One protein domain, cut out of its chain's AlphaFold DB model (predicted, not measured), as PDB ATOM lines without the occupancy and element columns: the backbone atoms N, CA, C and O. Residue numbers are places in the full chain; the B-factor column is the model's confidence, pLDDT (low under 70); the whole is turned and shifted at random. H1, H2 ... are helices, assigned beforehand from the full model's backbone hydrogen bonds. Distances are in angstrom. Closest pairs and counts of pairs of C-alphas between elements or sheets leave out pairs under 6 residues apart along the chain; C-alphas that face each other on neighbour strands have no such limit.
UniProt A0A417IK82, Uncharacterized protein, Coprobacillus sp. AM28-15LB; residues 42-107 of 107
ATOM      1  N   LEU A  42      20.382  37.408 -28.541       97.19
ATOM      2  CA  LEU A  42      19.504  36.449 -27.873       97.19
ATOM      3  C   LEU A  42      19.658  35.023 -28.413       97.19
ATOM      4  O   LEU A  42      19.524  34.064 -27.650       97.19
ATOM      5  N   LYS A  43      19.962  34.868 -29.706       95.19
ATOM      6  CA  LYS A  43      20.164  33.555 -30.320       95.19
ATOM      7  C   LYS A  43      21.485  32.953 -29.853       95.19
ATOM      8  O   LYS A  43      21.521  31.778 -29.487       95.19
ATOM      9  N   TYR A  44      22.552  33.748 -29.825       96.12
ATOM     10  CA  TYR A  44      23.848  33.285 -29.331       96.12
ATOM     11  C   TYR A  44      23.818  32.997 -27.826       96.12
ATOM     12  O   TYR A  44      24.295  31.954 -27.382       96.12
ATOM     13  N   LYS A  45      23.153  33.855 -27.048       97.44
ATOM     14  CA  LYS A  45      22.898  33.640 -25.621       97.44
ATOM     15  C   LYS A  45      22.186  32.314 -25.356       97.44
ATOM     16  O   LYS A  45      22.627  31.564 -24.488       97.44
ATOM     17  N   GLY A  46      21.125  32.010 -26.110       95.44
ATOM     18  CA  GLY A  46      20.416  30.731 -26.015       95.44
ATOM     19  C   GLY A  46      21.340  29.538 -26.261       95.44
ATOM     20  O   GLY A  46      21.429  28.647 -25.421       95.44
ATOM     21  N   LEU A  47      22.126  29.584 -27.344       94.94
ATOM     22  CA  LEU A  47      23.108  28.542 -27.662       94.94
ATOM     23  C   LEU A  47      24.114  28.313 -26.519       94.94
ATOM     24  O   LEU A  47      24.406  27.166 -26.177       94.94
ATOM     25  N   LEU A  48      24.650  29.383 -25.924       96.25
ATOM     26  CA  LEU A  48      25.614  29.282 -24.824       96.25
ATOM     27  C   LEU A  48      24.993  28.672 -23.561       96.25
ATOM     28  O   LEU A  48      25.644  27.872 -22.887       96.25
ATOM     29  N   ILE A  49      23.741  29.019 -23.246       95.88
ATOM     30  CA  ILE A  49      23.005  28.437 -22.115       95.88
ATOM     31  C   ILE A  49      22.840  26.925 -22.315       95.88
ATOM     32  O   ILE A  49      23.204  26.154 -21.421       95.88
ATOM     33  N   ASP A  50      22.389  26.500 -23.498       94.25
ATOM     34  CA  ASP A  50      22.194  25.082 -23.829       94.25
ATOM     35  C   ASP A  50      23.512  24.297 -23.746       94.25
ATOM     36  O   ASP A  50      23.587  23.218 -23.143       94.25
ATOM     37  N   GLN A  51      24.593  24.861 -24.296       94.88
ATOM     38  CA  GLN A  51      25.933  24.280 -24.207       94.88
ATOM     39  C   GLN A  51      26.389  24.138 -22.750       94.88
ATOM     40  O   GLN A  51      26.845  23.066 -22.348       94.88
ATOM     41  N   VAL A  52      26.256  25.187 -21.933       95.50
ATOM     42  CA  VAL A  52      26.686  25.165 -20.527       95.50
ATOM     43  C   VAL A  52      25.891  24.154 -19.709       95.50
ATOM     44  O   VAL A  52      26.492  23.420 -18.920       95.50
ATOM     45  N   GLN A  53      24.574  24.062 -19.904       93.81
ATOM     46  CA  GLN A  53      23.731  23.090 -19.205       93.81
ATOM     47  C   GLN A  53      24.216  21.655 -19.443       93.81
ATOM     48  O   GLN A  53      24.369  20.865 -18.509       93.81
ATOM     49  N   ILE A  54      24.534  21.332 -20.693       92.81
ATOM     50  CA  ILE A  54      25.085  20.035 -21.077       92.81
ATOM     51  C   ILE A  54      26.465  19.804 -20.460       92.81
ATOM     52  O   ILE A  54      26.717  18.731 -19.892       92.81
ATOM     53  N   LEU A  55      27.366  20.780 -20.597       94.69
ATOM     54  CA  LEU A  55      28.752  20.679 -20.141       94.69
ATOM     55  C   LEU A  55      28.840  20.511 -18.620       94.69
ATOM     56  O   LEU A  55      29.730  19.812 -18.145       94.69
ATOM     57  N   ARG A  56      27.908  21.107 -17.866       94.88
ATOM     58  CA  ARG A  56      27.861  21.055 -16.396       94.88
ATOM     59  C   ARG A  56      27.231  19.792 -15.818       94.88
ATOM     60  O   ARG A  56      27.347  19.570 -14.619       94.88
ATOM     61  N   SER A  57      26.588  18.948 -16.624       94.12
ATOM     62  CA  SER A  57      26.086  17.670 -16.106       94.12
ATOM     63  C   SER A  57      27.252  16.782 -15.643       94.12
ATOM     64  O   SER A  57      28.249  16.633 -16.354       94.12
ATOM     65  N   PHE A  58      27.111  16.152 -14.475       93.50
ATOM     66  CA  PHE A  58      28.179  15.375 -13.831       93.50
ATOM     67  C   PHE A  58      28.826  14.338 -14.772       93.50
ATOM     68  O   PHE A  58      30.037  14.333 -14.983       93.50
ATOM     69  N   LYS A  59      27.999  13.533 -15.455       92.38
ATOM     70  CA  LYS A  59      28.446  12.520 -16.430       92.38
ATOM     71  C   LYS A  59      29.262  13.110 -17.587       92.38
ATOM     72  O   LYS A  59      30.158  12.445 -18.114       92.38
ATOM     73  N   ASN A  60      28.928  14.319 -18.042       92.56
ATOM     74  CA  ASN A  60      29.677  14.964 -19.116       92.56
ATOM     75  C   ASN A  60      30.985  15.553 -18.595       92.56
ATOM     76  O   ASN A  60      31.992  15.391 -19.276       92.56
ATOM     77  N   GLN A  61      31.005  16.140 -17.398       95.81
ATOM     78  CA  GLN A  61      32.241  16.629 -16.781       95.81
ATOM     79  C   GLN A  61      33.271  15.506 -16.601       95.81
ATOM     80  O   GLN A  61      34.420  15.663 -17.018       95.81
ATOM     81  N   GLU A  62      32.858  14.343 -16.090       96.44
ATOM     82  CA  GLU A  62      33.741  13.176 -15.973       96.44
ATOM     83  C   GLU A  62      34.303  12.734 -17.332       96.44
ATOM     84  O   GLU A  62      35.502  12.489 -17.480       96.44
ATOM     85  N   ASP A  63      33.455  12.649 -18.360       95.69
ATOM     86  CA  ASP A  63      33.892  12.221 -19.689       95.69
ATOM     87  C   ASP A  63      34.785  13.264 -20.381       95.69
ATOM     88  O   ASP A  63      35.720  12.882 -21.087       95.69
ATOM     89  N   ILE A  64      34.534  14.558 -20.164       97.06
ATOM     90  CA  ILE A  64      35.373  15.669 -20.631       97.06
ATOM     91  C   ILE A  64      36.770  15.546 -20.018       97.06
ATOM     92  O   ILE A  64      37.753  15.467 -20.759       97.06
ATOM     93  N   LEU A  65      36.855  15.439 -18.689       97.56
ATOM     94  CA  LEU A  65      38.124  15.299 -17.970       97.56
ATOM     95  C   LEU A  65      38.882  14.049 -18.420       97.56
ATOM     96  O   LEU A  65      40.055  14.121 -18.787       97.56
ATOM     97  N   ARG A  66      38.197  12.904 -18.486       97.94
ATOM     98  CA  ARG A  66      38.790  11.639 -18.935       97.94
ATOM     99  C   ARG A  66      39.355  11.745 -20.353       97.94
ATOM    100  O   ARG A  66      40.446  11.244 -20.621       97.94
ATOM    101  N   ARG A  67      38.638  12.385 -21.283       97.00
ATOM    102  CA  ARG A  67      39.095  12.558 -22.674       97.00
ATOM    103  C   ARG A  67      40.289  13.492 -22.779       97.00
ATOM    104  O   ARG A  67      41.241  13.131 -23.469       97.00
ATOM    105  N   ALA A  68      40.251  14.633 -22.093       98.12
ATOM    106  CA  ALA A  68      41.378  15.557 -22.032       98.12
ATOM    107  C   ALA A  68      42.638  14.837 -21.519       98.12
ATOM    108  O   ALA A  68      43.676  14.849 -22.181       98.12
ATOM    109  N   GLN A  69      42.515  14.084 -20.420       98.25
ATOM    110  CA  GLN A  69      43.617  13.299 -19.854       98.25
ATOM    111  C   GLN A  69      44.159  12.238 -20.818       98.25
ATOM    112  O   GLN A  69      45.372  12.048 -20.901       98.25
ATOM    113  N   ILE A  70      43.289  11.527 -21.544       97.69
ATOM    114  CA  ILE A  70      43.719  10.531 -22.535       97.69
ATOM    115  C   ILE A  70      44.508  11.202 -23.661       97.69
ATOM    116  O   ILE A  70      45.603  10.742 -23.982       97.69
ATOM    117  N   VAL A  71      43.984  12.286 -24.245       98.12
ATOM    118  CA  VAL A  71      44.655  13.004 -25.342       98.12
ATOM    119  C   VAL A  71      46.014  13.534 -24.885       98.12
ATOM    120  O   VAL A  71      47.010  13.312 -25.574       98.12
ATOM    121  N   TYR A  72      46.073  14.130 -23.694       98.31
ATOM    122  CA  TYR A  72      47.315  14.597 -23.084       98.31
ATOM    123  C   TYR A  72      48.341  13.471 -22.911       98.31
ATOM    124  O   TYR A  72      49.459  13.553 -23.419       98.31
ATOM    125  N   LYS A  73      47.948  12.367 -22.256       98.00
ATOM    126  CA  LYS A  73      48.830  11.215 -22.000       98.00
ATOM    127  C   LYS A  73      49.336  10.584 -23.296       98.00
ATOM    128  O   LYS A  73      50.503  10.211 -23.368       98.00
ATOM    129  N   LEU A  74      48.484  10.461 -24.315       97.94
ATOM    130  CA  LEU A  74      48.881   9.924 -25.618       97.94
ATOM    131  C   LEU A  74      49.889  10.834 -26.325       97.94
ATOM    132  O   LEU A  74      50.865  10.323 -26.876       97.94
ATOM    133  N   LYS A  75      49.682  12.158 -26.292       97.81
ATOM    134  CA  LYS A  75      50.624  13.122 -26.877       97.81
ATOM    135  C   LYS A  75      51.969  13.089 -26.154       97.81
ATOM    136  O   LYS A  75      52.993  12.942 -26.812       97.81
ATOM    137  N   LYS A  76      51.961  13.105 -24.817       95.88
ATOM    138  CA  LYS A  76      53.172  13.058 -23.978       95.88
ATOM    139  C   LYS A  76      53.980  11.770 -24.160       95.88
ATOM    140  O   LYS A  76      55.203  11.787 -24.183       95.88
ATOM    141  N   ARG A  77      53.301  10.640 -24.380       96.50
ATOM    142  CA  ARG A  77      53.934   9.348 -24.713       96.50
ATOM    143  C   ARG A  77      54.350   9.225 -26.184       96.50
ATOM    144  O   ARG A  77      54.726   8.135 -26.604       96.50
ATOM    145  N   LYS A  78      54.249  10.303 -26.972       95.19
ATOM    146  CA  LYS A  78      54.586  10.347 -28.406       95.19
ATOM    147  C   LYS A  78      53.904   9.234 -29.207       95.19
ATOM    148  O   LYS A  78      54.510   8.607 -30.074       95.19
ATOM    149  N   SER A  79      52.630   8.979 -28.896       95.44
ATOM    150  CA  SER A  79      51.840   7.954 -29.575       95.44
ATOM    151  C   SER A  79      51.830   8.161 -31.095       95.44
ATOM    152  O   SER A  79      51.726   9.287 -31.582       95.44
ATOM    153  N   SER A  80      51.898   7.061 -31.846       94.56
ATOM    154  CA  SER A  80      51.957   7.060 -33.311       94.56
ATOM    155  C   SER A  80      50.616   7.335 -33.997       94.56
ATOM    156  O   SER A  80      50.592   7.484 -35.218       94.56
ATOM    157  N   TYR A  81      49.503   7.430 -33.257       94.56
ATOM    158  CA  TYR A  81      48.202   7.756 -33.846       94.56
ATOM    159  C   TYR A  81      48.269   9.090 -34.593       94.56
ATOM    160  O   TYR A  81      48.560  10.119 -33.986       94.56
ATOM    161  N   ASN A  82      47.922   9.096 -35.885       94.12
ATOM    162  CA  ASN A  82      48.019  10.286 -36.741       94.12
ATOM    163  C   ASN A  82      47.321  11.513 -36.151       94.12
ATOM    164  O   ASN A  82      47.878  12.603 -36.184       94.12
ATOM    165  N   TYR A  83      46.143  11.342 -35.547       92.19
ATOM    166  CA  TYR A  83      45.447  12.438 -34.868       92.19
ATOM    167  C   TYR A  83      46.290  13.058 -33.741       92.19
ATOM    168  O   TYR A  83      46.386  14.273 -33.647       92.19
ATOM    169  N   ILE A  84      46.964  12.234 -32.935       96.62
ATOM    170  CA  ILE A  84      47.825  12.689 -31.835       96.62
ATOM    171  C   ILE A  84      49.146  13.268 -32.358       96.62
ATOM    172  O   ILE A  84      49.648  14.268 -31.843       96.62
ATOM    173  N   LYS A  85      49.722  12.653 -33.392       94.38
ATOM    174  CA  LYS A  85      51.007  13.066 -33.957       94.38
ATOM    175  C   LYS A  85      50.894  14.364 -34.760       94.38
ATOM    176  O   LYS A  85      51.718  15.249 -34.569       94.38
ATOM    177  N   LEU A  86      49.891  14.460 -35.632       94.69
ATOM    178  CA  LEU A  86      49.782  15.491 -36.669       94.69
ATOM    179  C   LEU A  86      48.763  16.587 -36.340       94.69
ATOM    180  O   LEU A  86      48.932  17.710 -36.795       94.69
ATOM    181  N   ALA A  87      47.706  16.273 -35.584       95.81
ATOM    182  CA  ALA A  87      46.584  17.192 -35.360       95.81
ATOM    183  C   ALA A  87      46.426  17.653 -33.901       95.81
ATOM    184  O   ALA A  87      45.522  18.434 -33.607       95.81
ATOM    185  N   THR A  88      47.281  17.192 -32.986       98.00
ATOM    186  CA  THR A  88      47.308  17.649 -31.589       98.00
ATOM    187  C   THR A  88      48.476  18.590 -31.366       98.00
ATOM    188  O   THR A  88      49.608  18.263 -31.740       98.00
ATOM    189  N   VAL A  89      48.200  19.726 -30.724       97.81
ATOM    190  CA  VAL A  89      49.205  20.736 -30.369       97.81
ATOM    191  C   VAL A  89      50.316  20.142 -29.497       97.81
ATOM    192  O   VAL A  89      50.155  19.090 -28.868       97.81
ATOM    193  N   ASP A  90      51.479  20.784 -29.488       97.75
ATOM    194  CA  ASP A  90      52.582  20.390 -28.616       97.75
ATOM    195  C   ASP A  90      52.339  20.921 -27.198       97.75
ATOM    196  O   ASP A  90      52.652  22.068 -26.887       97.75
ATOM    197  N   PHE A  91      51.732  20.088 -26.350       98.31
ATOM    198  CA  PHE A  91      51.410  20.480 -24.980       98.31
ATOM    199  C   PHE A  91      52.654  20.846 -24.165       98.31
ATOM    200  O   PHE A  91      52.612  21.832 -23.443       98.31
ATOM    201  N   GLU A  92      53.764  20.113 -24.308       97.19
ATOM    202  CA  GLU A  92      54.974  20.370 -23.512       97.19
ATOM    203  C   GLU A  92      55.626  21.698 -23.908       97.19
ATOM    204  O   GLU A  92      56.138  22.422 -23.055       97.19
ATOM    205  N   LEU A  93      55.594  22.049 -25.198       97.75
ATOM    206  CA  LEU A  93      56.047  23.361 -25.656       97.75
ATOM    207  C   LEU A  93      55.159  24.490 -25.117       97.75
ATOM    208  O   LEU A  93      55.681  25.491 -24.632       97.75
ATOM    209  N   LEU A  94      53.835  24.330 -25.185       98.00
ATOM    210  CA  LEU A  94      52.898  25.342 -24.695       98.00
ATOM    211  C   LEU A  94      52.995  25.536 -23.177       98.00
ATOM    212  O   LEU A  94      52.929  26.668 -22.716       98.00
ATOM    213  N   GLU A  95      53.180  24.458 -22.412       97.69
ATOM    214  CA  GLU A  95      53.376  24.511 -20.957       97.69
ATOM    215  C   GLU A  95      54.643  25.292 -20.595       97.69
ATOM    216  O   GLU A  95      54.568  26.220 -19.795       97.69
ATOM    217  N   ARG A  96      55.779  25.012 -21.253       96.75
ATOM    218  CA  ARG A  96      57.022  25.772 -21.024       96.75
ATOM    219  C   ARG A  96      56.853  27.263 -21.311       96.75
ATOM    220  O   ARG A  96      57.259  28.086 -20.497       96.75
ATOM    221  N   ASN A  97      56.221  27.608 -22.431       95.19
ATOM    222  CA  ASN A  97      55.997  29.008 -22.793       95.19
ATOM    223  C   ASN A  97      55.015  29.698 -21.828       95.19
ATOM    224  O   ASN A  97      55.171  30.878 -21.521       95.19
ATOM    225  N   CYS A  98      54.014  28.966 -21.330       95.44
ATOM    226  CA  CYS A  98      53.094  29.451 -20.304       95.44
ATOM    227  C   CYS A  98      53.831  29.741 -18.985       95.44
ATOM    228  O   CYS A  98      53.616  30.789 -18.380       95.44
ATOM    229  N   ASP A  99      54.740  28.859 -18.561       93.50
ATOM    230  CA  ASP A  99      55.557  29.065 -17.360       93.50
ATOM    231  C   ASP A  99      56.521  30.251 -17.508       93.50
ATOM    232  O   ASP A  99      56.732  31.008 -16.558       93.50
ATOM    233  N   GLU A 100      57.112  30.435 -18.690       92.94
ATOM    234  CA  GLU A 100      57.954  31.597 -18.995       92.94
ATOM    235  C   GLU A 100      57.166  32.904 -18.918       92.94
ATOM    236  O   GLU A 100      57.633  33.863 -18.304       92.94
ATOM    237  N   TRP A 101      55.949  32.928 -19.465       90.50
ATOM    238  CA  TRP A 101      55.056  34.078 -19.346       90.50
ATOM    239  C   TRP A 101      54.755  34.416 -17.882       90.50
ATOM    240  O   TRP A 101      54.913  35.566 -17.465       90.50
ATOM    241  N   ASN A 102      54.392  33.408 -17.083       87.81
ATOM    242  CA  ASN A 102      54.076  33.587 -15.665       87.81
ATOM    243  C   ASN A 102      55.247  34.208 -14.892       87.81
ATOM    244  O   ASN A 102      55.036  35.130 -14.112       87.81
ATOM    245  N   LYS A 103      56.488  33.776 -15.156       87.31
ATOM    246  CA  LYS A 103      57.691  34.328 -14.501       87.31
ATOM    247  C   LYS A 103      57.921  35.812 -14.787       87.31
ATOM    248  O   LYS A 103      58.528  36.498 -13.966       87.31
ATOM    249  N   VAL A 104      57.515  36.287 -15.962       82.31
ATOM    250  CA  VAL A 104      57.774  37.665 -16.400       82.31
ATOM    251  C   VAL A 104      56.644  38.606 -15.984       82.31
ATOM    252  O   VAL A 104      56.919  39.744 -15.606       82.31
ATOM    253  N   PHE A 105      55.391  38.145 -16.033       70.25
ATOM    254  CA  PHE A 105      54.220  39.029 -16.000       70.25
ATOM    255  C   PHE A 105      53.275  38.826 -14.813       70.25
ATOM    256  O   PHE A 105      52.435  39.692 -14.576       70.25
ATOM    257  N   ILE A 106      53.415  37.739 -14.049       62.44
ATOM    258  CA  ILE A 106      52.620  37.485 -12.843       62.44
ATOM    259  C   ILE A 106      53.584  37.485 -11.651       62.44
ATOM    260  O   ILE A 106      54.303  36.514 -11.421       62.44
ATOM    261  N   LYS A 107      53.652  38.612 -10.938       55.72
ATOM    262  CA  LYS A 107      54.357  38.752  -9.655       55.72
ATOM    263  C   LYS A 107      53.357  38.878  -8.523       55.72
ATOM    264  O   LYS A 107      52.372  39.622  -8.722       55.72
TER     265      LYS A 107
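AT A GLANCE: This is residues 42 to 107 of the 107 residues of an uncharacterized protein of Coprobacillus sp. AM28-15LB (UniProt A0A417IK82). An open, C-shaped frame of helices: the long helix H2 makes the back, and H1 and H4 turn off from its two ends as arms, with the space between them empty. The short helix H3 packs on H2 near the corner with H4, while residues 42 to 54 of H1 and 93 to 107, mostly in H4, stick out free. The printed part has 66 residues, with four named helices in the order H1, H2, H3, H4 and no named strand; the class is all helix. The whole is only just extended, close to loose, with a radius of gyration of the C-alphas of 16.6 A and spans of 38 by 38 by 22 A.

IN THESE COORDINATES: H2, the longest helix, holds residues 58 to 76 and measures 27.1 A from C-alpha 58 at (28.179, 15.375, -13.831) to C-alpha 76. Before it, H1 holds residues 42 to 56, 20.9 A long, from C-alpha 42 at (19.504, 36.449, -27.873). After it come H3, residues 82 to 86, 5.5 A long, and H4, residues 91 to 105, 20.8 A long, ending with C-alpha 105 at (54.220, 39.029, -16.000).

HOW THE PARTS SIT: H2 touches H4 with residues 72 to 76 alone, and H4 touches H2 with residues 91 to 92 alone. Their closest C-alphas, those of Tyr 72 and Phe 91, are 7.4 A apart, and their lines are about perpendicular at 81 degrees. H2 touches H3 with residues 71 to 75 alone; the closest C-alphas are those of Lys 75 and Ile 84, 5.7 A. H1 and H2 are close but not clearly touching, about perpendicular at 80 degrees, with the closest C-alphas those of Leu 55 and Gln 61, 6.3 A. H1 is apart from H3 and H4, and H3 is apart from H4. In H1, H2, H3 and H4 every O i to N i+4 pair is within hydrogen-bond range.

THE WHOLE: The two C-alphas farthest apart are those of Leu 42 and Ser 80, 44.1 A. The printed part has no cut, and its three links are tight. Mean pLDDT of the printed part is 93.9; residues 106 to 107, the last of the chain, are under 70.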